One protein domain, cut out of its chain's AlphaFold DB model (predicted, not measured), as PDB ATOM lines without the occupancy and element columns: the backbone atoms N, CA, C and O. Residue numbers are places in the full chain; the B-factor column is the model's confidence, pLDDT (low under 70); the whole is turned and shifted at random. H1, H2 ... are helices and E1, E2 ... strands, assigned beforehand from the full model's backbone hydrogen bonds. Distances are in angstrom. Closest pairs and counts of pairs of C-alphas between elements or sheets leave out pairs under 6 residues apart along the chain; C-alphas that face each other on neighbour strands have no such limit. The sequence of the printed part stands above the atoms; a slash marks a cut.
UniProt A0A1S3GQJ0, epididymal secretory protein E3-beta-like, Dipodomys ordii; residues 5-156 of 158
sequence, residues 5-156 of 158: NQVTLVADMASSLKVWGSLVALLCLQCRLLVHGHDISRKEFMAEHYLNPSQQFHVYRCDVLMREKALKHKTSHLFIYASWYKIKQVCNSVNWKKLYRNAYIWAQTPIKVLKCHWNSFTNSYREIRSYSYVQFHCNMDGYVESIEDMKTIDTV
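What this domain is: This is residues 5 to 156 of the 158 residues of the protein "epididymal secretory protein E3-beta-like" of Dipodomys ordii (UniProt A0A1S3GQJ0). One very long helix, H1, makes a straight arm whose residues 5 to 33 stick out free from a compact body, a strongly twisted sheet of E1 to E5 with the short helices H2 and H3 packed on one face. The arm makes the length: the C-alphas span 88 by 35 by 26 A. The 152 printed residues hold, in order, H1 H2 E1 H3 E2 E3 E4 E5, a mixed class; the branched sheet's neighbours are antiparallel. The whole is extended, with a radius of gyration of the C-alphas of 23.3 A.

Where its parts are: H1, residues 5 to 49, runs 66.7 A from C-alpha 5 at (31.697, 76.868, 179.384). H2 is residues 62 to 68, E1 76 to 81, H3 84 to 92 and E2 103 to 106. E3, residues 111 to 119, spans 24.6 A; E4, 124 to 138, 31.7 A; E5, 144 to 155, 24.5 A, ending at C-alpha 155 (-49.639, 57.816, 176.546).

How they stand to each other: E3, E4 and E5 form a meander, each strand the antiparallel neighbour of the one before. E4 bends by 95 degrees at residue 131; N 113 and O 130 of E3 and E4 are 2.8 A apart, N 133 and O 151 of E4 and E5 2.9 A. E1 pairs with E3, N 79 to O 114 at 2.9 A, and E2 with E4, N 105 to O 136 at 2.8 A. H1 only grazes the sheet with residues 40 to 49; its closest C-alphas to E5 are Ser 41 and Glu 145, 5.5 A. H2 stands up from the sheet at a height of 9.2 A, on the same face as H3, which runs along E4 at 10 degrees on the local plane. Every O i to N i+4 pair is within hydrogen-bond range in H2, 38 of 41 in H1 and 3 of 5 in H3.

The domain as a whole: The C-alphas farthest apart, Asn 5 and Phe 121, are 89.2 A apart. The printed part has no cut; the link from H1 to H2 is long. Residues 5 to 18, 32 to 38 and 93 to 102 have pLDDT under 70.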
ATOM      1  N   ASN A   5      32.426  78.097 179.070       55.94
ATOM      2  CA  ASN A   5      31.697  76.868 179.384       55.94
ATOM      3  C   ASN A   5      30.481  77.086 180.297       55.94
ATOM      4  O   ASN A   5      29.521  76.319 180.243       55.94
ATOM      5  N   GLN A   6      30.495  78.121 181.141       55.44
ATOM      6  CA  GLN A   6      29.375  78.436 182.028       55.44
ATOM      7  C   GLN A   6      28.252  79.149 181.260       55.44
ATOM      8  O   GLN A   6      27.073  78.923 181.525       55.44
ATOM      9  N   VAL A   7      28.606  79.973 180.270       57.31
ATOM     10  CA  VAL A   7      27.644  80.702 179.424       57.31
ATOM     11  C   VAL A   7      26.939  79.763 178.437       57.31
ATOM     12  O   VAL A   7      25.732  79.894 178.237       57.31
ATOM     13  N   THR A   8      27.651  78.786 177.866       55.84
ATOM     14  CA  THR A   8      27.070  77.772 176.965       55.84
ATOM     15  C   THR A   8      26.115  76.826 177.690       55.84
ATOM     16  O   THR A   8      25.003  76.621 177.215       55.84
ATOM     17  N   LEU A   9      26.471  76.347 178.888       55.47
ATOM     18  CA  LEU A   9      25.577  75.535 179.730       55.47
ATOM     19  C   LEU A   9      24.279  76.272 180.088       55.47
ATOM     20  O   LEU A   9      23.195  75.699 180.002       55.47
ATOM     21  N   VAL A  10      24.363  77.555 180.453       58.38
ATOM     22  CA  VAL A  10      23.179  78.369 180.785       58.38
ATOM     23  C   VAL A  10      22.310  78.627 179.549       58.38
ATOM     24  O   VAL A  10      21.083  78.601 179.655       58.38
ATOM     25  N   ALA A  11      22.912  78.827 178.374       56.66
ATOM     26  CA  ALA A  11      22.184  78.993 177.116       56.66
ATOM     27  C   ALA A  11      21.467  77.703 176.671       56.66
ATOM     28  O   ALA A  11      20.317  77.776 176.236       56.66
ATOM     29  N   ASP A  12      22.086  76.532 176.848       58.19
ATOM     30  CA  ASP A  12      21.486  75.223 176.548       58.19
ATOM     31  C   ASP A  12      20.374  74.839 177.536       58.19
ATOM     32  O   ASP A  12      19.327  74.301 177.161       58.19
ATOM     33  N   MET A  13      20.541  75.176 178.816       60.19
ATOM     34  CA  MET A  13      19.480  75.022 179.813       60.19
ATOM     35  C   MET A  13      18.310  75.974 179.544       60.19
ATOM     36  O   MET A  13      17.153  75.581 179.669       60.19
ATOM     37  N   ALA A  14      18.578  77.212 179.122       58.25
ATOM     38  CA  ALA A  14      17.538  78.169 178.761       58.25
ATOM     39  C   ALA A  14      16.808  77.782 177.463       58.25
ATOM     40  O   ALA A  14      15.594  77.970 177.372       58.25
ATOM     41  N   SER A  15      17.516  77.229 176.470       61.06
ATOM     42  CA  SER A  15      16.929  76.779 175.202       61.06
ATOM     43  C   SER A  15      16.053  75.537 175.401       61.06
ATOM     44  O   SER A  15      14.908  75.522 174.943       61.06
ATOM     45  N   SER A  16      16.518  74.555 176.180       61.03
ATOM     46  CA  SER A  16      15.746  73.358 176.540       61.03
ATOM     47  C   SER A  16      14.503  73.685 177.378       61.03
ATOM     48  O   SER A  16      13.426  73.163 177.087       61.03
ATOM     49  N   LEU A  17      14.591  74.620 178.335       62.28
ATOM     50  CA  LEU A  17      13.429  75.116 179.091       62.28
ATOM     51  C   LEU A  17      12.400  75.820 178.201       62.28
ATOM     52  O   LEU A  17      11.197  75.667 178.415       62.28
ATOM     53  N   LYS A  18      12.843  76.575 177.190       67.56
ATOM     54  CA  LYS A  18      11.950  77.262 176.242       67.56
ATOM     55  C   LYS A  18      11.215  76.273 175.342       67.56
ATOM     56  O   LYS A  18      10.017  76.433 175.103       67.56
ATOM     57  N   VAL A  19      11.913  75.234 174.883       75.06
ATOM     58  CA  VAL A  19      11.341  74.147 174.073       75.06
ATOM     59  C   VAL A  19      10.351  73.329 174.902       75.06
ATOM     60  O   VAL A  19       9.229  73.103 174.453       75.06
ATOM     61  N   TRP A  20      10.704  72.976 176.141       75.00
ATOM     62  CA  TRP A  20       9.815  72.263 177.058       75.00
ATOM     63  C   TRP A  20       8.579  73.088 177.436       75.00
ATOM     64  O   TRP A  20       7.459  72.589 177.374       75.00
ATOM     65  N   GLY A  21       8.755  74.378 177.739       74.94
ATOM     66  CA  GLY A  21       7.651  75.297 178.015       74.94
ATOM     67  C   GLY A  21       6.695  75.444 176.828       74.94
ATOM     68  O   GLY A  21       5.480  75.438 177.011       74.94
ATOM     69  N   SER A  22       7.233  75.499 175.607       78.62
ATOM     70  CA  SER A  22       6.437  75.557 174.374       78.62
ATOM     71  C   SER A  22       5.662  74.258 174.131       78.62
ATOM     72  O   SER A  22       4.477  74.304 173.808       78.62
ATOM     73  N   LEU A  23       6.294  73.099 174.350       82.06
ATOM     74  CA  LEU A  23       5.655  71.780 174.275       82.06
ATOM     75  C   LEU A  23       4.514  71.634 175.286       82.06
ATOM     76  O   LEU A  23       3.418  71.220 174.915       82.06
ATOM     77  N   VAL A  24       4.737  72.025 176.543       83.56
ATOM     78  CA  VAL A  24       3.703  71.997 177.589       83.56
ATOM     79  C   VAL A  24       2.553  72.942 177.243       83.56
ATOM     80  O   VAL A  24       1.395  72.551 177.356       83.56
ATOM     81  N   ALA A  25       2.839  74.155 176.761       81.75
ATOM     82  CA  ALA A  25       1.804  75.098 176.341       81.75
ATOM     83  C   ALA A  25       0.957  74.551 175.177       81.75
ATOM     84  O   ALA A  25      -0.272  74.654 175.216       81.75
ATOM     85  N   LEU A  26       1.585  73.920 174.178       84.06
ATOM     86  CA  LEU A  26       0.882  73.252 173.078       84.06
ATOM     87  C   LEU A  26       0.005  72.099 173.574       84.06
ATOM     88  O   LEU A  26      -1.158  72.012 173.180       84.06
ATOM     89  N   LEU A  27       0.524  71.251 174.463       83.88
ATOM     90  CA  LEU A  27      -0.243  70.159 175.066       83.88
ATOM     91  C   LEU A  27      -1.439  70.699 175.862       83.88
ATOM     92  O   LEU A  27      -2.553  70.206 175.709       83.88
ATOM     93  N   CYS A  28      -1.260  71.769 176.641       76.31
ATOM     94  CA  CYS A  28      -2.355  72.419 177.360       76.31
ATOM     95  C   CYS A  28      -3.431  72.984 176.419       76.31
ATOM     96  O   CYS A  28      -4.621  72.864 176.719       76.31
ATOM     97  N   LEU A  29      -3.042  73.587 175.292       76.56
ATOM     98  CA  LEU A  29      -3.984  74.076 174.280       76.56
ATOM     99  C   LEU A  29      -4.760  72.922 173.633       76.56
ATOM    100  O   LEU A  29      -5.981  73.009 173.514       76.56
ATOM    101  N   GLN A  30      -4.086  71.821 173.292       72.62
ATOM    102  CA  GLN A  30      -4.724  70.618 172.747       72.62
ATOM    103  C   GLN A  30      -5.702  69.985 173.749       72.62
ATOM    104  O   GLN A  30      -6.833  69.671 173.383       72.62
ATOM    105  N   CYS A  31      -5.325  69.882 175.028       70.75
ATOM    106  CA  CYS A  31      -6.224  69.406 176.081       70.75
ATOM    107  C   CYS A  31      -7.465  70.297 176.221       70.75
ATOM    108  O   CYS A  31      -8.576  69.785 176.348       70.75
ATOM    109  N   ARG A  32      -7.305  71.628 176.180       67.44
ATOM    110  CA  ARG A  32      -8.447  72.554 176.249       67.44
ATOM    111  C   ARG A  32      -9.364  72.427 175.038       67.44
ATOM    112  O   ARG A  32     -10.575  72.443 175.228       67.44
ATOM    113  N   LEU A  33      -8.815  72.282 173.833       63.12
ATOM    114  CA  LEU A  33      -9.601  72.100 172.607       63.12
ATOM    115  C   LEU A  33     -10.433  70.811 172.647       63.12
ATOM    116  O   LEU A  33     -11.621  70.857 172.335       63.12
ATOM    117  N   LEU A  34      -9.851  69.697 173.105       61.66
ATOM    118  CA  LEU A  34     -10.567  68.426 173.276       61.66
ATOM    119  C   LEU A  34     -11.719  68.558 174.282       61.66
ATOM    120  O   LEU A  34     -12.867  68.263 173.959       61.66
ATOM    121  N   VAL A  35     -11.448  69.111 175.470       60.00
ATOM    122  CA  VAL A  35     -12.477  69.343 176.501       60.00
ATOM    123  C   VAL A  35     -13.585  70.279 176.006       60.00
ATOM    124  O   VAL A  35     -14.745  70.092 176.369       60.00
ATOM    125  N   HIS A  36     -13.256  71.272 175.174       58.12
ATOM    126  CA  HIS A  36     -14.246  72.190 174.614       58.12
ATOM    127  C   HIS A  36     -15.143  71.512 173.572       58.12
ATOM    128  O   HIS A  36     -16.352  71.716 173.614       58.12
ATOM    129  N   GLY A  37     -14.582  70.662 172.703       59.56
ATOM    130  CA  GLY A  37     -15.351  69.865 171.740       59.56
ATOM    131  C   GLY A  37     -16.379  68.952 172.416       59.56
ATOM    132  O   GLY A  37     -17.537  68.914 172.011       59.56
ATOM    133  N   HIS A  38     -15.992  68.306 173.521       63.84
ATOM    134  CA  HIS A  38     -16.859  67.408 174.294       63.84
ATOM    135  C   HIS A  38     -18.088  68.096 174.918       63.84
ATOM    136  O   HIS A  38     -19.131  67.472 175.122       63.84
ATOM    137  N   ASP A  39     -17.984  69.383 175.249       71.69
ATOM    138  CA  ASP A  39     -19.076  70.152 175.853       71.69
ATOM    139  C   ASP A  39     -20.089  70.645 174.804       71.69
ATOM    140  O   ASP A  39     -21.233  70.941 175.148       71.69
ATOM    141  N   ILE A  40     -19.708  70.694 173.521       81.50
ATOM    142  CA  ILE A  40     -20.558  71.204 172.433       81.50
ATOM    143  C   ILE A  40     -21.719  70.250 172.154       81.50
ATOM    144  O   ILE A  40     -22.863  70.666 172.333       81.50
ATOM    145  N   SER A  41     -21.464  68.970 171.844       81.94
ATOM    146  CA  SER A  41     -22.543  68.003 171.553       81.94
ATOM    147  C   SER A  41     -23.544  67.910 172.706       81.94
ATOM    148  O   SER A  41     -24.757  67.888 172.511       81.94
ATOM    149  N   ARG A  42     -23.041  67.946 173.947       86.25
ATOM    150  CA  ARG A  42     -23.883  68.010 175.143       86.25
ATOM    151  C   ARG A  42     -24.756  69.265 175.160       86.25
ATOM    152  O   ARG A  42     -25.952  69.167 175.436       86.25
ATOM    153  N   LYS A  43     -24.159  70.443 174.972       90.06
ATOM    154  CA  LYS A  43     -24.870  71.728 175.013       90.06
ATOM    155  C   LYS A  43     -25.931  71.810 173.928       90.06
ATOM    156  O   LYS A  43     -27.044  72.231 174.228       90.06
ATOM    157  N   GLU A  44     -25.612  71.366 172.721       92.50
ATOM    158  CA  GLU A  44     -26.529  71.320 171.581       92.50
ATOM    159  C   GLU A  44     -27.699  70.380 171.863       92.50
ATOM    160  O   GLU A  44     -28.856  70.800 171.809       92.50
ATOM    161  N   PHE A  45     -27.420  69.155 172.315       93.81
ATOM    162  CA  PHE A  45     -28.471  68.215 172.691       93.81
ATOM    163  C   PHE A  45     -29.380  68.780 173.792       93.81
ATOM    164  O   PHE A  45     -30.609  68.672 173.728       93.81
ATOM    165  N   MET A  46     -28.801  69.410 174.819       93.12
ATOM    166  CA  MET A  46     -29.575  70.044 175.887       93.12
ATOM    167  C   MET A  46     -30.411  71.225 175.369       93.12
ATOM    168  O   MET A  46     -31.572  71.385 175.762       93.12
ATOM    169  N   ALA A  47     -29.856  72.036 174.472       93.81
ATOM    170  CA  ALA A  47     -30.565  73.149 173.858       93.81
ATOM    171  C   ALA A  47     -31.764  72.659 173.034       93.81
ATOM    172  O   ALA A  47     -32.852  73.219 173.164       93.81
ATOM    173  N   GLU A  48     -31.623  71.569 172.281       94.88
ATOM    174  CA  GLU A  48     -32.676  71.088 171.386       94.88
ATOM    175  C   GLU A  48     -33.697  70.162 172.049       94.88
ATOM    176  O   GLU A  48     -34.892  70.301 171.804       94.88
ATOM    177  N   HIS A  49     -33.273  69.225 172.894       97.06
ATOM    178  CA  HIS A  49     -34.122  68.097 173.301       97.06
ATOM    179  C   HIS A  49     -34.469  68.072 174.787       97.06
ATOM    180  O   HIS A  49     -35.450  67.439 175.175       97.06
ATOM    181  N   TYR A  50     -33.704  68.743 175.644       96.44
ATOM    182  CA  TYR A  50     -33.864  68.610 177.090       96.44
ATOM    183  C   TYR A  50     -34.984  69.492 177.662       96.44
ATOM    184  O   TYR A  50     -35.038  70.698 177.392       96.44
ATOM    185  N   LEU A  51     -35.831  68.891 178.507       97.31
ATOM    186  CA  LEU A  51     -36.779  69.579 179.390       97.31
ATOM    187  C   LEU A  51     -36.309  69.491 180.841       97.31
ATOM    188  O   LEU A  51     -35.913  68.424 181.312       97.31
ATOM    189  N   ASN A  52     -36.391  70.609 181.563       94.25
ATOM    190  CA  ASN A  52     -35.959  70.686 182.952       94.25
ATOM    191  C   ASN A  52     -36.968  69.971 183.877       94.25
ATOM    192  O   ASN A  52     -38.090  70.447 184.042       94.25
ATOM    193  N   PRO A  53     -36.581  68.881 184.564       94.94
ATOM    194  CA  PRO A  53     -37.480  68.140 185.441       94.94
ATOM    195  C   PRO A  53     -37.842  68.880 186.737       94.94
ATOM    196  O   PRO A  53     -38.651  68.369 187.509       94.94
ATOM    197  N   SER A  54     -37.256  70.056 186.989       94.50
ATOM    198  CA  SER A  54     -37.652  70.946 188.093       94.50
ATOM    199  C   SER A  54     -39.013  71.607 187.843       94.50
ATOM    200  O   SER A  54     -39.660  72.065 188.780       94.50
ATOM    201  N   GLN A  55     -39.455  71.662 186.586       95.44
ATOM    202  CA  GLN A  55     -40.760  72.171 186.183       95.44
ATOM    203  C   GLN A  55     -41.708  70.998 185.925       95.44
ATOM    204  O   GLN A  55     -41.305  69.984 185.367       95.44
ATOM    205  N   GLN A  56     -42.979  71.113 186.317       95.94
ATOM    206  CA  GLN A  56     -43.926  70.005 186.173       95.94
ATOM    207  C   GLN A  56     -44.182  69.666 184.701       95.94
ATOM    208  O   GLN A  56     -44.476  70.540 183.897       95.94
ATOM    209  N   PHE A  57     -44.144  68.384 184.342       96.06
ATOM    210  CA  PHE A  57     -44.186  67.960 182.938       96.06
ATOM    211  C   PHE A  57     -45.392  68.478 182.124       96.06
ATOM    212  O   PHE A  57     -45.249  68.789 180.943       96.06
ATOM    213  N   HIS A  58     -46.574  68.602 182.736       95.12
ATOM    214  CA  HIS A  58     -47.796  69.010 182.034       95.12
ATOM    215  C   HIS A  58     -47.803  70.487 181.604       95.12
ATOM    216  O   HIS A  58     -48.569  70.855 180.716       95.12
ATOM    217  N   VAL A  59     -46.964  71.337 182.210       96.25
ATOM    218  CA  VAL A  59     -46.958  72.778 181.902       96.25
ATOM    219  C   VAL A  59     -46.226  73.087 180.596       96.25
ATOM    220  O   VAL A  59     -46.396  74.166 180.036       96.25
ATOM    221  N   TYR A  60     -45.414  72.150 180.096       97.00
ATOM    222  CA  TYR A  60     -44.736  72.301 178.816       97.00
ATOM    223  C   TYR A  60     -45.742  72.294 177.669       97.00
ATOM    224  O   TYR A  60     -46.532  71.356 177.540       97.00
ATOM    225  N   ARG A  61     -45.681  73.321 176.816       97.19
ATOM    226  CA  ARG A  61     -46.521  73.485 175.622       97.19
ATOM    227  C   ARG A  61     -45.666  73.468 174.368       97.19
ATOM    228  O   ARG A  61     -44.620  74.119 174.334       97.19
ATOM    229  N   CYS A  62     -46.102  72.745 173.341       97.25
ATOM    230  CA  CYS A  62     -45.293  72.573 172.136       97.25
ATOM    231  C   CYS A  62     -45.086  73.888 171.384       97.25
ATOM    232  O   CYS A  62     -43.954  74.194 171.028       97.25
ATOM    233  N   ASP A  63     -46.124  74.709 171.210       96.19
ATOM    234  CA  ASP A  63     -45.990  75.994 170.506       96.19
ATOM    235  C   ASP A  63     -44.987  76.945 171.179       96.19
ATOM    236  O   ASP A  63     -44.272  77.688 170.501       96.19
ATOM    237  N   VAL A  64     -44.904  76.900 172.514       96.81
ATOM    238  CA  VAL A  64     -43.943  77.687 173.299       96.81
ATOM    239  C   VAL A  64     -42.534  77.123 173.121       96.81
ATOM    240  O   VAL A  64     -41.645  77.840 172.668       96.81
ATOM    241  N   LEU A  65     -42.343  75.826 173.374       97.12
ATOM    242  CA  LEU A  65     -41.031  75.176 173.285       97.12
ATOM    243  C   LEU A  65     -40.417  75.258 171.883       97.12
ATOM    244  O   LEU A  65     -39.230  75.549 171.741       97.12
ATOM    245  N   MET A  66     -41.223  75.032 170.843       96.56
ATOM    246  CA  MET A  66     -40.767  75.096 169.453       96.56
ATOM    247  C   MET A  66     -40.338  76.516 169.063       96.56
ATOM    248  O   MET A  66     -39.449  76.682 168.229       96.56
ATOM    249  N   ARG A  67     -40.924  77.551 169.678       94.75
ATOM    250  CA  ARG A  67     -40.506  78.945 169.491       94.75
ATOM    251  C   ARG A  67     -39.239  79.268 170.275       94.75
ATOM    252  O   ARG A  67     -38.292  79.775 169.684       94.75
ATOM    253  N   GLU A  68     -39.217  78.967 171.572       94.56
ATOM    254  CA  GLU A  68     -38.106  79.288 172.480       94.56
ATOM    255  C   GLU A  68     -36.793  78.623 172.060       94.56
ATOM    256  O   GLU A  68     -35.733  79.230 172.165       94.56
ATOM    257  N   LYS A  69     -36.863  77.398 171.529       94.19
ATOM    258  CA  LYS A  69     -35.691  76.653 171.048       94.19
ATOM    259  C   LYS A  69     -35.402  76.857 169.554       94.19
ATOM    260  O   LYS A  69     -34.572  76.153 168.997       94.19
ATOM    261  N   ALA A  70     -36.083  77.803 168.895       91.50
ATOM    262  CA  ALA A  70     -35.936  78.107 167.464       91.50
ATOM    263  C   ALA A  70     -36.208  76.920 166.505       91.50
ATOM    264  O   ALA A  70     -35.678  76.851 165.397       91.50
ATOM    265  N   LEU A  71     -37.110  76.013 166.888       91.25
ATOM    266  CA  LEU A  71     -37.459  74.784 166.161       91.25
ATOM    267  C   LEU A  71     -38.745  74.893 165.322       91.25
ATOM    268  O   LEU A  71     -39.182  73.901 164.746       91.25
ATOM    269  N   LYS A  72     -39.349  76.085 165.216       83.31
ATOM    270  CA  LYS A  72     -40.662  76.355 164.580       83.31
ATOM    271  C   LYS A  72     -40.856  75.886 163.125       83.31
ATOM    272  O   LYS A  72     -41.957  75.988 162.602       83.31
ATOM    273  N   HIS A  73     -39.793  75.473 162.444       86.69
ATOM    274  CA  HIS A  73     -39.835  74.981 161.064       86.69
ATOM    275  C   HIS A  73     -39.839  73.444 160.986       86.69
ATOM    276  O   HIS A  73     -40.066  72.887 159.914       86.69
ATOM    277  N   LYS A  74     -39.598  72.741 162.103       93.38
ATOM    278  CA  LYS A  74     -39.627  71.275 162.154       93.38
ATOM    279  C   LYS A  74     -41.079  70.795 162.221       93.38
ATOM    280  O   LYS A  74     -41.850  71.263 163.057       93.38
ATOM    281  N   THR A  75     -41.457  69.838 161.378       95.12
ATOM    282  CA  THR A  75     -42.810  69.242 161.375       95.12
ATOM    283  C   THR A  75     -43.044  68.312 162.562       95.12
ATOM    284  O   THR A  75     -44.177  68.137 162.999       95.12
ATOM    285  N   SER A  76     -41.980  67.733 163.116       95.88
ATOM    286  CA  SER A  76     -42.017  66.934 164.335       95.88
ATOM    287  C   SER A  76     -40.740  67.152 165.136       95.88
ATOM    288  O   SER A  76     -39.662  67.267 164.560       95.88
ATOM    289  N   HIS A  77     -40.845  67.164 166.461       97.62
ATOM    290  CA  HIS A  77     -39.688  67.207 167.357       97.62
ATOM    291  C   HIS A  77     -39.982  66.461 168.653       97.62
ATOM    292  O   HIS A  77     -41.123  66.445 169.121       97.62
ATOM    293  N   LEU A  78     -38.958  65.832 169.228       97.69
ATOM    294  CA  LEU A  78     -39.076  65.075 170.469       97.69
ATOM    295  C   LEU A  78     -38.289  65.754 171.584       97.69
ATOM    296  O   LEU A  78     -37.094  66.017 171.450       97.69
ATOM    297  N   PHE A  79     -38.962  65.978 172.702       98.12
ATOM    298  CA  PHE A  79     -38.372  66.477 173.930       98.12
ATOM    299  C   PHE A  79     -38.307  65.379 174.993       98.12
ATOM    300  O   PHE A  79     -39.242  64.590 175.145       98.12
ATOM    301  N   ILE A  80     -37.223  65.362 175.764       97.94
ATOM    302  CA  ILE A  80     -36.932  64.379 176.806       97.94
ATOM    303  C   ILE A  80     -37.068  65.026 178.183       97.94
ATOM    304  O   ILE A  80     -36.376  65.992 178.507       97.94
ATOM    305  N   TYR A  81     -37.936  64.454 179.017       97.75
ATOM    306  CA  TYR A  81     -38.149  64.851 180.404       97.75
ATOM    307  C   TYR A  81     -37.520  63.818 181.349       97.75
ATOM    308  O   TYR A  81     -38.125  62.811 181.727       97.75
ATOM    309  N   ALA A  82     -36.270  64.065 181.732       96.06
ATOM    310  CA  ALA A  82     -35.532  63.268 182.707       96.06
ATOM    311  C   ALA A  82     -34.434  64.109 183.370       96.06
ATOM    312  O   ALA A  82     -34.058  65.171 182.885       96.06
ATOM    313  N   SER A  83     -33.863  63.633 184.479       94.31
ATOM    314  CA  SER A  83     -32.619  64.220 184.994       94.31
ATOM    315  C   SER A  83     -31.500  64.054 183.964       94.31
ATOM    316  O   SER A  83     -31.350  62.958 183.419       94.31
ATOM    317  N   TRP A  84     -30.661  65.075 183.782       90.75
ATOM    318  CA  TRP A  84     -29.502  64.982 182.887       90.75
ATOM    319  C   TRP A  84     -28.586  63.797 183.225       90.75
ATOM    320  O   TRP A  84     -28.104  63.110 182.331       90.75
ATOM    321  N   TYR A  85     -28.415  63.494 184.518       90.12
ATOM    322  CA  TYR A  85     -27.657  62.327 184.972       90.12
ATOM    323  C   TYR A  85     -28.155  61.020 184.331       90.12
ATOM    324  O   TYR A  85     -27.355  60.279 183.773       90.12
ATOM    325  N   LYS A  86     -29.473  60.769 184.333       91.25
ATOM    326  CA  LYS A  86     -30.066  59.577 183.698       91.25
ATOM    327  C   LYS A  86     -29.792  59.508 182.195       91.25
ATOM    328  O   LYS A  86     -29.496  58.430 181.701       91.25
ATOM    329  N   ILE A  87     -29.852  60.641 181.492       91.69
ATOM    330  CA  ILE A  87     -29.564  60.711 180.050       91.69
ATOM    331  C   ILE A  87     -28.084  60.387 179.799       91.69
ATOM    332  O   ILE A  87     -27.770  59.511 179.001       91.69
ATOM    333  N   LYS A  88     -27.174  61.016 180.554       87.94
ATOM    334  CA  LYS A  88     -25.726  60.773 180.462       87.94
ATOM    335  C   LYS A  88     -25.356  59.309 180.728       87.94
ATOM    336  O   LYS A  88     -24.463  58.771 180.081       87.94
ATOM    337  N   GLN A  89     -26.035  58.652 181.669       88.38
ATOM    338  CA  GLN A  89     -25.749  57.254 181.994       88.38
ATOM    339  C   GLN A  89     -26.045  56.285 180.842       88.38
ATOM    340  O   GLN A  89     -25.440  55.218 180.806       88.38
ATOM    341  N   VAL A  90     -26.897  56.650 179.875       89.00
ATOM    342  CA  VAL A  90     -27.167  55.798 178.706       89.00
ATOM    343  C   VAL A  90     -25.870  55.510 177.946       89.00
ATOM    344  O   VAL A  90     -25.513  54.346 177.776       89.00
ATOM    345  N   CYS A  91     -25.119  56.553 177.587       85.00
ATOM    346  CA  CYS A  91     -23.859  56.408 176.858       85.00
ATOM    347  C   CYS A  91     -22.712  55.868 177.732       85.00
ATOM    348  O   CYS A  91     -21.831  55.181 177.225       85.00
ATOM    349  N   ASN A  92     -22.746  56.099 179.051       78.12
ATOM    350  CA  ASN A  92     -21.723  55.591 179.978       78.12
ATOM    351  C   ASN A  92     -21.889  54.109 180.353       78.12
ATOM    352  O   ASN A  92     -20.933  53.488 180.820       78.12
ATOM    353  N   SER A  93     -23.103  53.561 180.217       65.94
ATOM    354  CA  SER A  93     -23.445  52.194 180.635       65.94
ATOM    355  C   SER A  93     -22.880  51.105 179.719       65.94
ATOM    356  O   SER A  93     -22.881  49.925 180.078       65.94
ATOM    357  N   VAL A  94     -22.374  51.478 178.539       59.38
ATOM    358  CA  VAL A  94     -21.751  50.533 177.614       59.38
ATOM    359  C   VAL A  94     -20.345  50.219 178.091       59.38
ATOM    360  O   VAL A  94     -19.540  51.102 178.369       59.38
ATOM    361  N   ASN A  95     -20.063  48.921 178.196       57.81
ATOM    362  CA  ASN A  95     -18.775  48.396 178.615       57.81
ATOM    363  C   ASN A  95     -17.648  49.119 177.860       57.81
ATOM    364  O   ASN A  95     -17.544  49.000 176.633       57.81
ATOM    365  N   TRP A  96     -16.793  49.824 178.607       50.72
ATOM    366  CA  TRP A  96     -15.743  50.717 178.108       50.72
ATOM    367  C   TRP A  96     -14.682  49.990 177.229       50.72
ATOM    368  O   TRP A  96     -13.723  50.562 176.733       50.72
ATOM    369  N   LYS A  97     -14.842  48.688 176.979       52.22
ATOM    370  CA  LYS A  97     -13.970  47.878 176.117       52.22
ATOM    371  C   LYS A  97     -14.442  47.777 174.657       52.22
ATOM    372  O   LYS A  97     -13.717  47.226 173.838       52.22
ATOM    373  N   LYS A  98     -15.622  48.313 174.302       54.25
ATOM    374  CA  LYS A  98     -16.131  48.404 172.908       54.25
ATOM    375  C   LYS A  98     -16.059  49.829 172.306       54.25
ATOM    376  O   LYS A  98     -16.610  50.060 171.236       54.25
ATOM    377  N   LEU A  99     -15.387  50.759 172.992       53.56
ATOM    378  CA  LEU A  99     -15.613  52.219 172.985       53.56
ATOM    379  C   LEU A  99     -15.324  53.057 171.741       53.56
ATOM    380  O   LEU A  99     -15.614  54.244 171.766       53.56
ATOM    381  N   TYR A 100     -14.781  52.520 170.660       51.97
ATOM    382  CA  TYR A 100     -14.412  53.366 169.517       51.97
ATOM    383  C   TYR A 100     -15.485  53.403 168.428       51.97
ATOM    384  O   TYR A 100     -15.162  53.299 167.245       51.97
ATOM    385  N   ARG A 101     -16.772  53.463 168.792       58.19
ATOM    386  CA  ARG A 101     -17.856  53.518 167.802       58.19
ATOM    387  C   ARG A 101     -18.980  54.437 168.250       58.19
ATOM    388  O   ARG A 101     -19.537  54.239 169.325       58.19
ATOM    389  N   ASN A 102     -19.340  55.354 167.353       69.75
ATOM    390  CA  ASN A 102     -20.690  55.892 167.227       69.75
ATOM    391  C   ASN A 102     -21.697  54.757 167.442       69.75
ATOM    392  O   ASN A 102     -21.676  53.752 166.721       69.75
ATOM    393  N   ALA A 103     -22.491  54.864 168.504       83.81
ATOM    394  CA  ALA A 103     -23.316  53.770 168.990       83.81
ATOM    395  C   ALA A 103     -24.766  54.209 169.155       83.81
ATOM    396  O   ALA A 103     -25.054  55.291 169.654       83.81
ATOM    397  N   TYR A 104     -25.673  53.315 168.781       90.06
ATOM    398  CA  TYR A 104     -27.113  53.509 168.874       90.06
ATOM    399  C   TYR A 104     -27.630  52.708 170.065       90.06
ATOM    400  O   TYR A 104     -27.705  51.477 170.009       90.06
ATOM    401  N   ILE A 105     -27.937  53.383 171.169       90.62
ATOM    402  CA  ILE A 105     -28.196  52.742 172.460       90.62
ATOM    403  C   ILE A 105     -29.612  53.070 172.922       90.62
ATOM    404  O   ILE A 105     -29.982  54.230 173.082       90.62
ATOM    405  N   TRP A 106     -30.400  52.029 173.177       93.38
ATOM    406  CA  TRP A 106     -31.700  52.168 173.825       93.38
ATOM    407  C   TRP A 106     -31.529  52.455 175.315       93.38
ATOM    408  O   TRP A 106     -30.776  51.769 176.010       93.38
ATOM    409  N   ALA A 107     -32.268  53.436 175.828       93.06
ATOM    410  CA  ALA A 107     -32.398  53.625 177.264       93.06
ATOM    411  C   ALA A 107     -32.977  52.361 177.909       93.06
ATOM    412  O   ALA A 107     -33.999  51.839 177.472       93.06
ATOM    413  N   GLN A 108     -32.342  51.900 178.988       90.56
ATOM    414  CA  GLN A 108     -32.762  50.686 179.696       90.56
ATOM    415  C   GLN A 108     -34.110  50.852 180.409       90.56
ATOM    416  O   GLN A 108     -34.807  49.874 180.661       90.56
ATOM    417  N   THR A 109     -34.479  52.090 180.736       92.56
ATOM    418  CA  THR A 109     -35.745  52.421 181.389       92.56
ATOM    419  C   THR A 109     -36.551  53.394 180.537       92.56
ATOM    420  O   THR A 109     -35.947  54.298 179.950       92.56
ATOM    421  N   PRO A 110     -37.890  53.297 180.535       95.50
ATOM    422  CA  PRO A 110     -38.742  54.253 179.841       95.50
ATOM    423  C   PRO A 110     -38.540  55.683 180.343       95.50
ATOM    424  O   PRO A 110     -38.373  55.932 181.540       95.50
ATOM    425  N   ILE A 111     -38.595  56.634 179.419       96.50
ATOM    426  CA  ILE A 111     -38.401  58.060 179.663       96.50
ATOM    427  C   ILE A 111     -39.706  58.791 179.338       96.50
ATOM    428  O   ILE A 111     -40.378  58.453 178.364       96.50
ATOM    429  N   LYS A 112     -40.071  59.799 180.141       97.44
ATOM    430  CA  LYS A 112     -41.164  60.710 179.780       97.44
ATOM    431  C   LYS A 112     -40.730  61.563 178.598       97.44
ATOM    432  O   LYS A 112     -39.704  62.241 178.672       97.44
ATOM    433  N   VAL A 113     -41.522  61.565 177.539       98.06
ATOM    434  CA  VAL A 113     -41.245  62.332 176.329       98.06
ATOM    435  C   VAL A 113     -42.442  63.182 175.936       98.06
ATOM    436  O   VAL A 113     -43.594  62.791 176.132       98.06
ATOM    437  N   LEU A 114     -42.160  64.361 175.388       98.31
ATOM    438  CA  LEU A 114     -43.141  65.239 174.763       98.31
ATOM    439  C   LEU A 114     -42.814  65.318 173.274       98.31
ATOM    440  O   LEU A 114     -41.810  65.913 172.883       98.31
ATOM    441  N   LYS A 115     -43.657  64.710 172.443       97.69
ATOM    442  CA  LYS A 115     -43.582  64.826 170.989       97.69
ATOM    443  C   LYS A 115     -44.464  65.980 170.531       97.69
ATOM    444  O   LYS A 115     -45.655  66.015 170.835       97.69
ATOM    445  N   CYS A 116     -43.871  66.892 169.777       97.81
ATOM    446  CA  CYS A 116     -44.555  67.995 169.123       97.81
ATOM    447  C   CYS A 116     -44.716  67.666 167.649       97.81
ATOM    448  O   CYS A 116     -43.726  67.352 166.995       97.81
ATOM    449  N   HIS A 117     -45.940  67.730 167.132       97.00
ATOM    450  CA  HIS A 117     -46.242  67.482 165.726       97.00
ATOM    451  C   HIS A 117     -47.018  68.659 165.144       97.00
ATOM    452  O   HIS A 117     -48.073  69.025 165.658       97.00
ATOM    453  N   TRP A 118     -46.509  69.243 164.066       97.00
ATOM    454  CA  TRP A 118     -47.152  70.346 163.371       97.00
ATOM    455  C   TRP A 118     -48.498  69.910 162.794       97.00
ATOM    456  O   TRP A 118     -48.590  68.916 162.073       97.00
ATOM    457  N   ASN A 119     -49.553  70.650 163.110       95.38
ATOM    458  CA  ASN A 119     -50.870  70.477 162.527       95.38
ATOM    459  C   ASN A 119     -51.172  71.677 161.626       95.38
ATOM    460  O   ASN A 119     -51.466  72.771 162.108       95.38
ATOM    461  N   SER A 120     -51.122  71.461 160.311       93.19
ATOM    462  CA  SER A 120     -51.386  72.509 159.322       93.19
ATOM    463  C   SER A 120     -52.826  73.024 159.360       93.19
ATOM    464  O   SER A 120     -53.046  74.186 159.040       93.19
ATOM    465  N   PHE A 121     -53.796  72.208 159.788       94.75
ATOM    466  CA  PHE A 121     -55.202  72.619 159.859       94.75
ATOM    467  C   PHE A 121     -55.454  73.649 160.961       94.75
ATOM    468  O   PHE A 121     -56.235  74.575 160.774       94.75
ATOM    469  N   THR A 122     -54.796  73.491 162.111       94.69
ATOM    470  CA  THR A 122     -54.918  74.416 163.251       94.69
ATOM    471  C   THR A 122     -53.797  75.448 163.297       94.69
ATOM    472  O   THR A 122     -53.817  76.319 164.163       94.69
ATOM    473  N   ASN A 123     -52.825  75.354 162.382       93.69
ATOM    474  CA  ASN A 123     -51.616  76.174 162.352       93.69
ATOM    475  C   ASN A 123     -50.891  76.203 163.716       93.69
ATOM    476  O   ASN A 123     -50.460  77.256 164.185       93.69
ATOM    477  N   SER A 124     -50.812  75.044 164.373       95.56
ATOM    478  CA  SER A 124     -50.246  74.889 165.718       95.56
ATOM    479  C   SER A 124     -49.596  73.521 165.914       95.56
ATOM    480  O   SER A 124     -49.847  72.576 165.159       95.56
ATOM    481  N   TYR A 125     -48.757  73.383 166.937       97.44
ATOM    482  CA  TYR A 125     -48.169  72.103 167.311       97.44
ATOM    483  C   TYR A 125     -49.078  71.313 168.253       97.44
ATOM    484  O   TYR A 125     -49.363  71.721 169.377       97.44
ATOM    485  N   ARG A 126     -49.453  70.103 167.831       95.69
ATOM    486  CA  ARG A 126     -50.108  69.117 168.689       95.69
ATOM    487  C   ARG A 126     -49.086  68.425 169.584       95.69
ATOM    488  O   ARG A 126     -48.017  68.012 169.135       95.69
ATOM    489  N   GLU A 127     -49.468  68.246 170.838       96.44
ATOM    490  CA  GLU A 127     -48.661  67.608 171.869       96.44
ATOM    491  C   GLU A 127     -49.068  66.147 172.046       96.44
ATOM    492  O   GLU A 127     -50.251  65.830 172.177       96.44
ATOM    493  N   ILE A 128     -48.084  65.260 172.110       96.88
ATOM    494  CA  ILE A 128     -48.263  63.873 172.529       96.88
ATOM    495  C   ILE A 128     -47.289  63.631 173.673       96.88
ATOM    496  O   ILE A 128     -46.077  63.772 173.513       96.88
ATOM    497  N   ARG A 129     -47.827  63.296 174.842       97.81
ATOM    498  CA  ARG A 129     -47.052  62.999 176.048       97.81
ATOM    499  C   ARG A 129     -47.072  61.493 176.259       97.81
ATOM    500  O   ARG A 129     -48.132  60.882 176.152       97.81
ATOM    501  N   SER A 130     -45.928  60.888 176.542       97.56
ATOM    502  CA  SER A 130     -45.847  59.438 176.733       97.56
ATOM    503  C   SER A 130     -44.661  59.023 177.591       97.56
ATOM    504  O   SER A 130     -43.713  59.785 177.778       97.56
ATOM    505  N   TYR A 131     -44.703  57.794 178.095       97.69
ATOM    506  CA  TYR A 131     -43.506  57.051 178.463       97.69
ATOM    507  C   TYR A 131     -43.051  56.232 177.259       97.69
ATOM    508  O   TYR A 131     -43.834  55.472 176.685       97.69
ATOM    509  N   SER A 132     -41.781  56.372 176.894       97.31
ATOM    510  CA  SER A 132     -41.211  55.703 175.728       97.31
ATOM    511  C   SER A 132     -39.829  55.145 176.046       97.31
ATOM    512  O   SER A 132     -39.047  55.774 176.762       97.31
ATOM    513  N   TYR A 133     -39.495  53.985 175.483       96.56
ATOM    514  CA  TYR A 133     -38.088  53.647 175.277       96.56
ATOM    515  C   TYR A 133     -37.541  54.581 174.201       96.56
ATOM    516  O   TYR A 133     -38.224  54.834 173.211       96.56
ATOM    517  N   VAL A 134     -36.343  55.119 174.405       97.12
ATOM    518  CA  VAL A 134     -35.718  56.082 173.487       97.12
ATOM    519  C   VAL A 134     -34.353  55.548 173.093       97.12
ATOM    520  O   VAL A 134     -33.589  55.128 173.966       97.12
ATOM    521  N   GLN A 135     -34.062  55.547 171.798       95.88
ATOM    522  CA  GLN A 135     -32.750  55.235 171.259       95.88
ATOM    523  C   GLN A 135     -31.965  56.526 171.070       95.88
ATOM    524  O   GLN A 135     -32.422  57.460 170.413       95.88
ATOM    525  N   PHE A 136     -30.776  56.563 171.649       94.25
ATOM    526  CA  PHE A 136     -29.854  57.679 171.544       94.25
ATOM    527  C   PHE A 136     -28.686  57.306 170.644       94.25
ATOM    528  O   PHE A 136     -28.189  56.178 170.712       94.25
ATOM    529  N   HIS A 137     -28.216  58.269 169.860       92.38
ATOM    530  CA  HIS A 137     -26.888  58.208 169.275       92.38
ATOM    531  C   HIS A 137     -25.887  58.750 170.294       92.38
ATOM    532  O   HIS A 137     -26.024  59.875 170.786       92.38
ATOM    533  N   CYS A 138     -24.905  57.929 170.638       88.81
ATOM    534  CA  CYS A 138     -23.800  58.300 171.501       88.81
ATOM    535  C   CYS A 138     -22.551  58.492 170.649       88.81
ATOM    536  O   CYS A 138     -22.149  57.576 169.923       88.81
ATOM    537  N   ASN A 139     -21.941  59.668 170.767       85.25
ATOM    538  CA  ASN A 139     -20.701  59.983 170.075       85.25
ATOM    539  C   ASN A 139     -19.509  59.236 170.702       85.25
ATOM    540  O   ASN A 139     -19.614  58.604 171.759       85.25
ATOM    541  N   MET A 140     -18.347  59.337 170.056       80.19
ATOM    542  CA  MET A 140     -17.108  58.678 170.497       80.19
ATOM    543  C   MET A 140     -16.637  59.099 171.898       80.19
ATOM    544  O   MET A 140     -15.874  58.376 172.532       80.19
ATOM    545  N   ASP A 141     -17.125  60.232 172.396       77.81
ATOM    546  CA  ASP A 141     -16.761  60.792 173.696       77.81
ATOM    547  C   ASP A 141     -17.714  60.351 174.818       77.81
ATOM    548  O   ASP A 141     -17.572  60.762 175.973       77.81
ATOM    549  N   GLY A 142     -18.708  59.520 174.489       80.25
ATOM    550  CA  GLY A 142     -19.692  59.011 175.439       80.25
ATOM    551  C   GLY A 142     -20.776  60.025 175.808       80.25
ATOM    552  O   GLY A 142     -21.408  59.886 176.857       80.25
ATOM    553  N   TYR A 143     -21.020  61.038 174.975       85.75
ATOM    554  CA  TYR A 143     -22.153  61.951 175.127       85.75
ATOM    555  C   TYR A 143     -23.284  61.586 174.176       85.75
ATOM    556  O   TYR A 143     -23.061  61.089 173.076       85.75
ATOM    557  N   VAL A 144     -24.509  61.876 174.610       90.25
ATOM    558  CA  VAL A 144     -25.676  61.821 173.732       90.25
ATOM    559  C   VAL A 144     -25.574  62.971 172.733       90.25
ATOM    560  O   VAL A 144     -25.473  64.127 173.145       90.25
ATOM    561  N   GLU A 145     -25.615  62.640 171.449       91.06
ATOM    562  CA  GLU A 145     -25.553  63.588 170.336       91.06
ATOM    563  C   GLU A 145     -26.941  63.842 169.736       91.06
ATOM    564  O   GLU A 145     -27.318  64.989 169.518       91.06
ATOM    565  N   SER A 146     -27.739  62.790 169.545       93.12
ATOM    566  CA  SER A 146     -29.074  62.875 168.942       93.12
ATOM    567  C   SER A 146     -30.024  61.799 169.469       93.12
ATOM    568  O   SER A 146     -29.633  60.852 170.164       93.12
ATOM    569  N   ILE A 147     -31.312  61.979 169.167       95.94
ATOM    570  CA  ILE A 147     -32.343  60.957 169.351       95.94
ATOM    571  C   ILE A 147     -32.616  60.315 167.997       95.94
ATOM    572  O   ILE A 147     -32.962  61.015 167.049       95.94
ATOM    573  N   GLU A 148     -32.514  58.995 167.947       95.31
ATOM    574  CA  GLU A 148     -32.593  58.228 166.703       95.31
ATOM    575  C   GLU A 148     -33.968  57.600 166.523       95.31
ATOM    576  O   GLU A 148     -34.554  57.663 165.445       95.31
ATOM    577  N   ASP A 149     -34.524  57.048 167.602       95.56
ATOM    578  CA  ASP A 149     -35.831  56.403 167.564       95.56
ATOM    579  C   ASP A 149     -36.517  56.420 168.937       95.56
ATOM    580  O   ASP A 149     -35.902  56.677 169.979       95.56
ATOM    581  N   MET A 150     -37.817  56.137 168.956       96.31
ATOM    582  CA  MET A 150     -38.567  55.897 170.178       96.31
ATOM    583  C   MET A 150     -39.645  54.826 169.999       96.31
ATOM    584  O   MET A 150     -40.344  54.759 168.991       96.31
ATOM    585  N   LYS A 151     -39.876  54.057 171.062       96.75
ATOM    586  CA  LYS A 151     -40.990  53.117 171.169       96.75
ATOM    587  C   LYS A 151     -41.900  53.528 172.317       96.75
ATOM    588  O   LYS A 151     -41.525  53.405 173.485       96.75
ATOM    589  N   THR A 152     -43.089  54.015 171.976       96.12
ATOM    590  CA  THR A 152     -44.125  54.380 172.947       96.12
ATOM    591  C   THR A 152     -44.599  53.149 173.706       96.12
ATOM    592  O   THR A 152     -44.883  52.114 173.105       96.12
ATOM    593  N   ILE A 153     -44.682  53.279 175.025       94.44
ATOM    594  CA  ILE A 153     -45.235  52.259 175.916       94.44
ATOM    595  C   ILE A 153     -46.639  52.667 176.326       94.44
ATOM    596  O   ILE A 153     -47.570  51.888 176.175       94.44
ATOM    597  N   ASP A 154     -46.773  53.897 176.821       91.00
ATOM    598  CA  ASP A 154     -48.039  54.420 177.315       91.00
ATOM    599  C   ASP A 154     -48.135  55.930 177.093       91.00
ATOM    600  O   ASP A 154     -47.146  56.658 177.227       91.00
ATOM    601  N   THR A 155     -49.327  56.401 176.746       90.56
ATOM    602  CA  THR A 155     -49.639  57.816 176.546       90.56
ATOM    603  C   THR A 155     -50.128  58.443 177.842       90.56
ATOM    604  O   THR A 155     -50.990  57.905 178.523       90.56
ATOM    605  N   VAL A 156     -49.609  59.623 178.162       88.81
ATOM    606  CA  VAL A 156     -49.991  60.371 179.357       88.81
ATOM    607  C   VAL A 156     -51.050  61.402 178.989       88.81
ATOM    608  O   VAL A 156     -50.796  62.295 178.175       88.81
TER     609      VAL A 156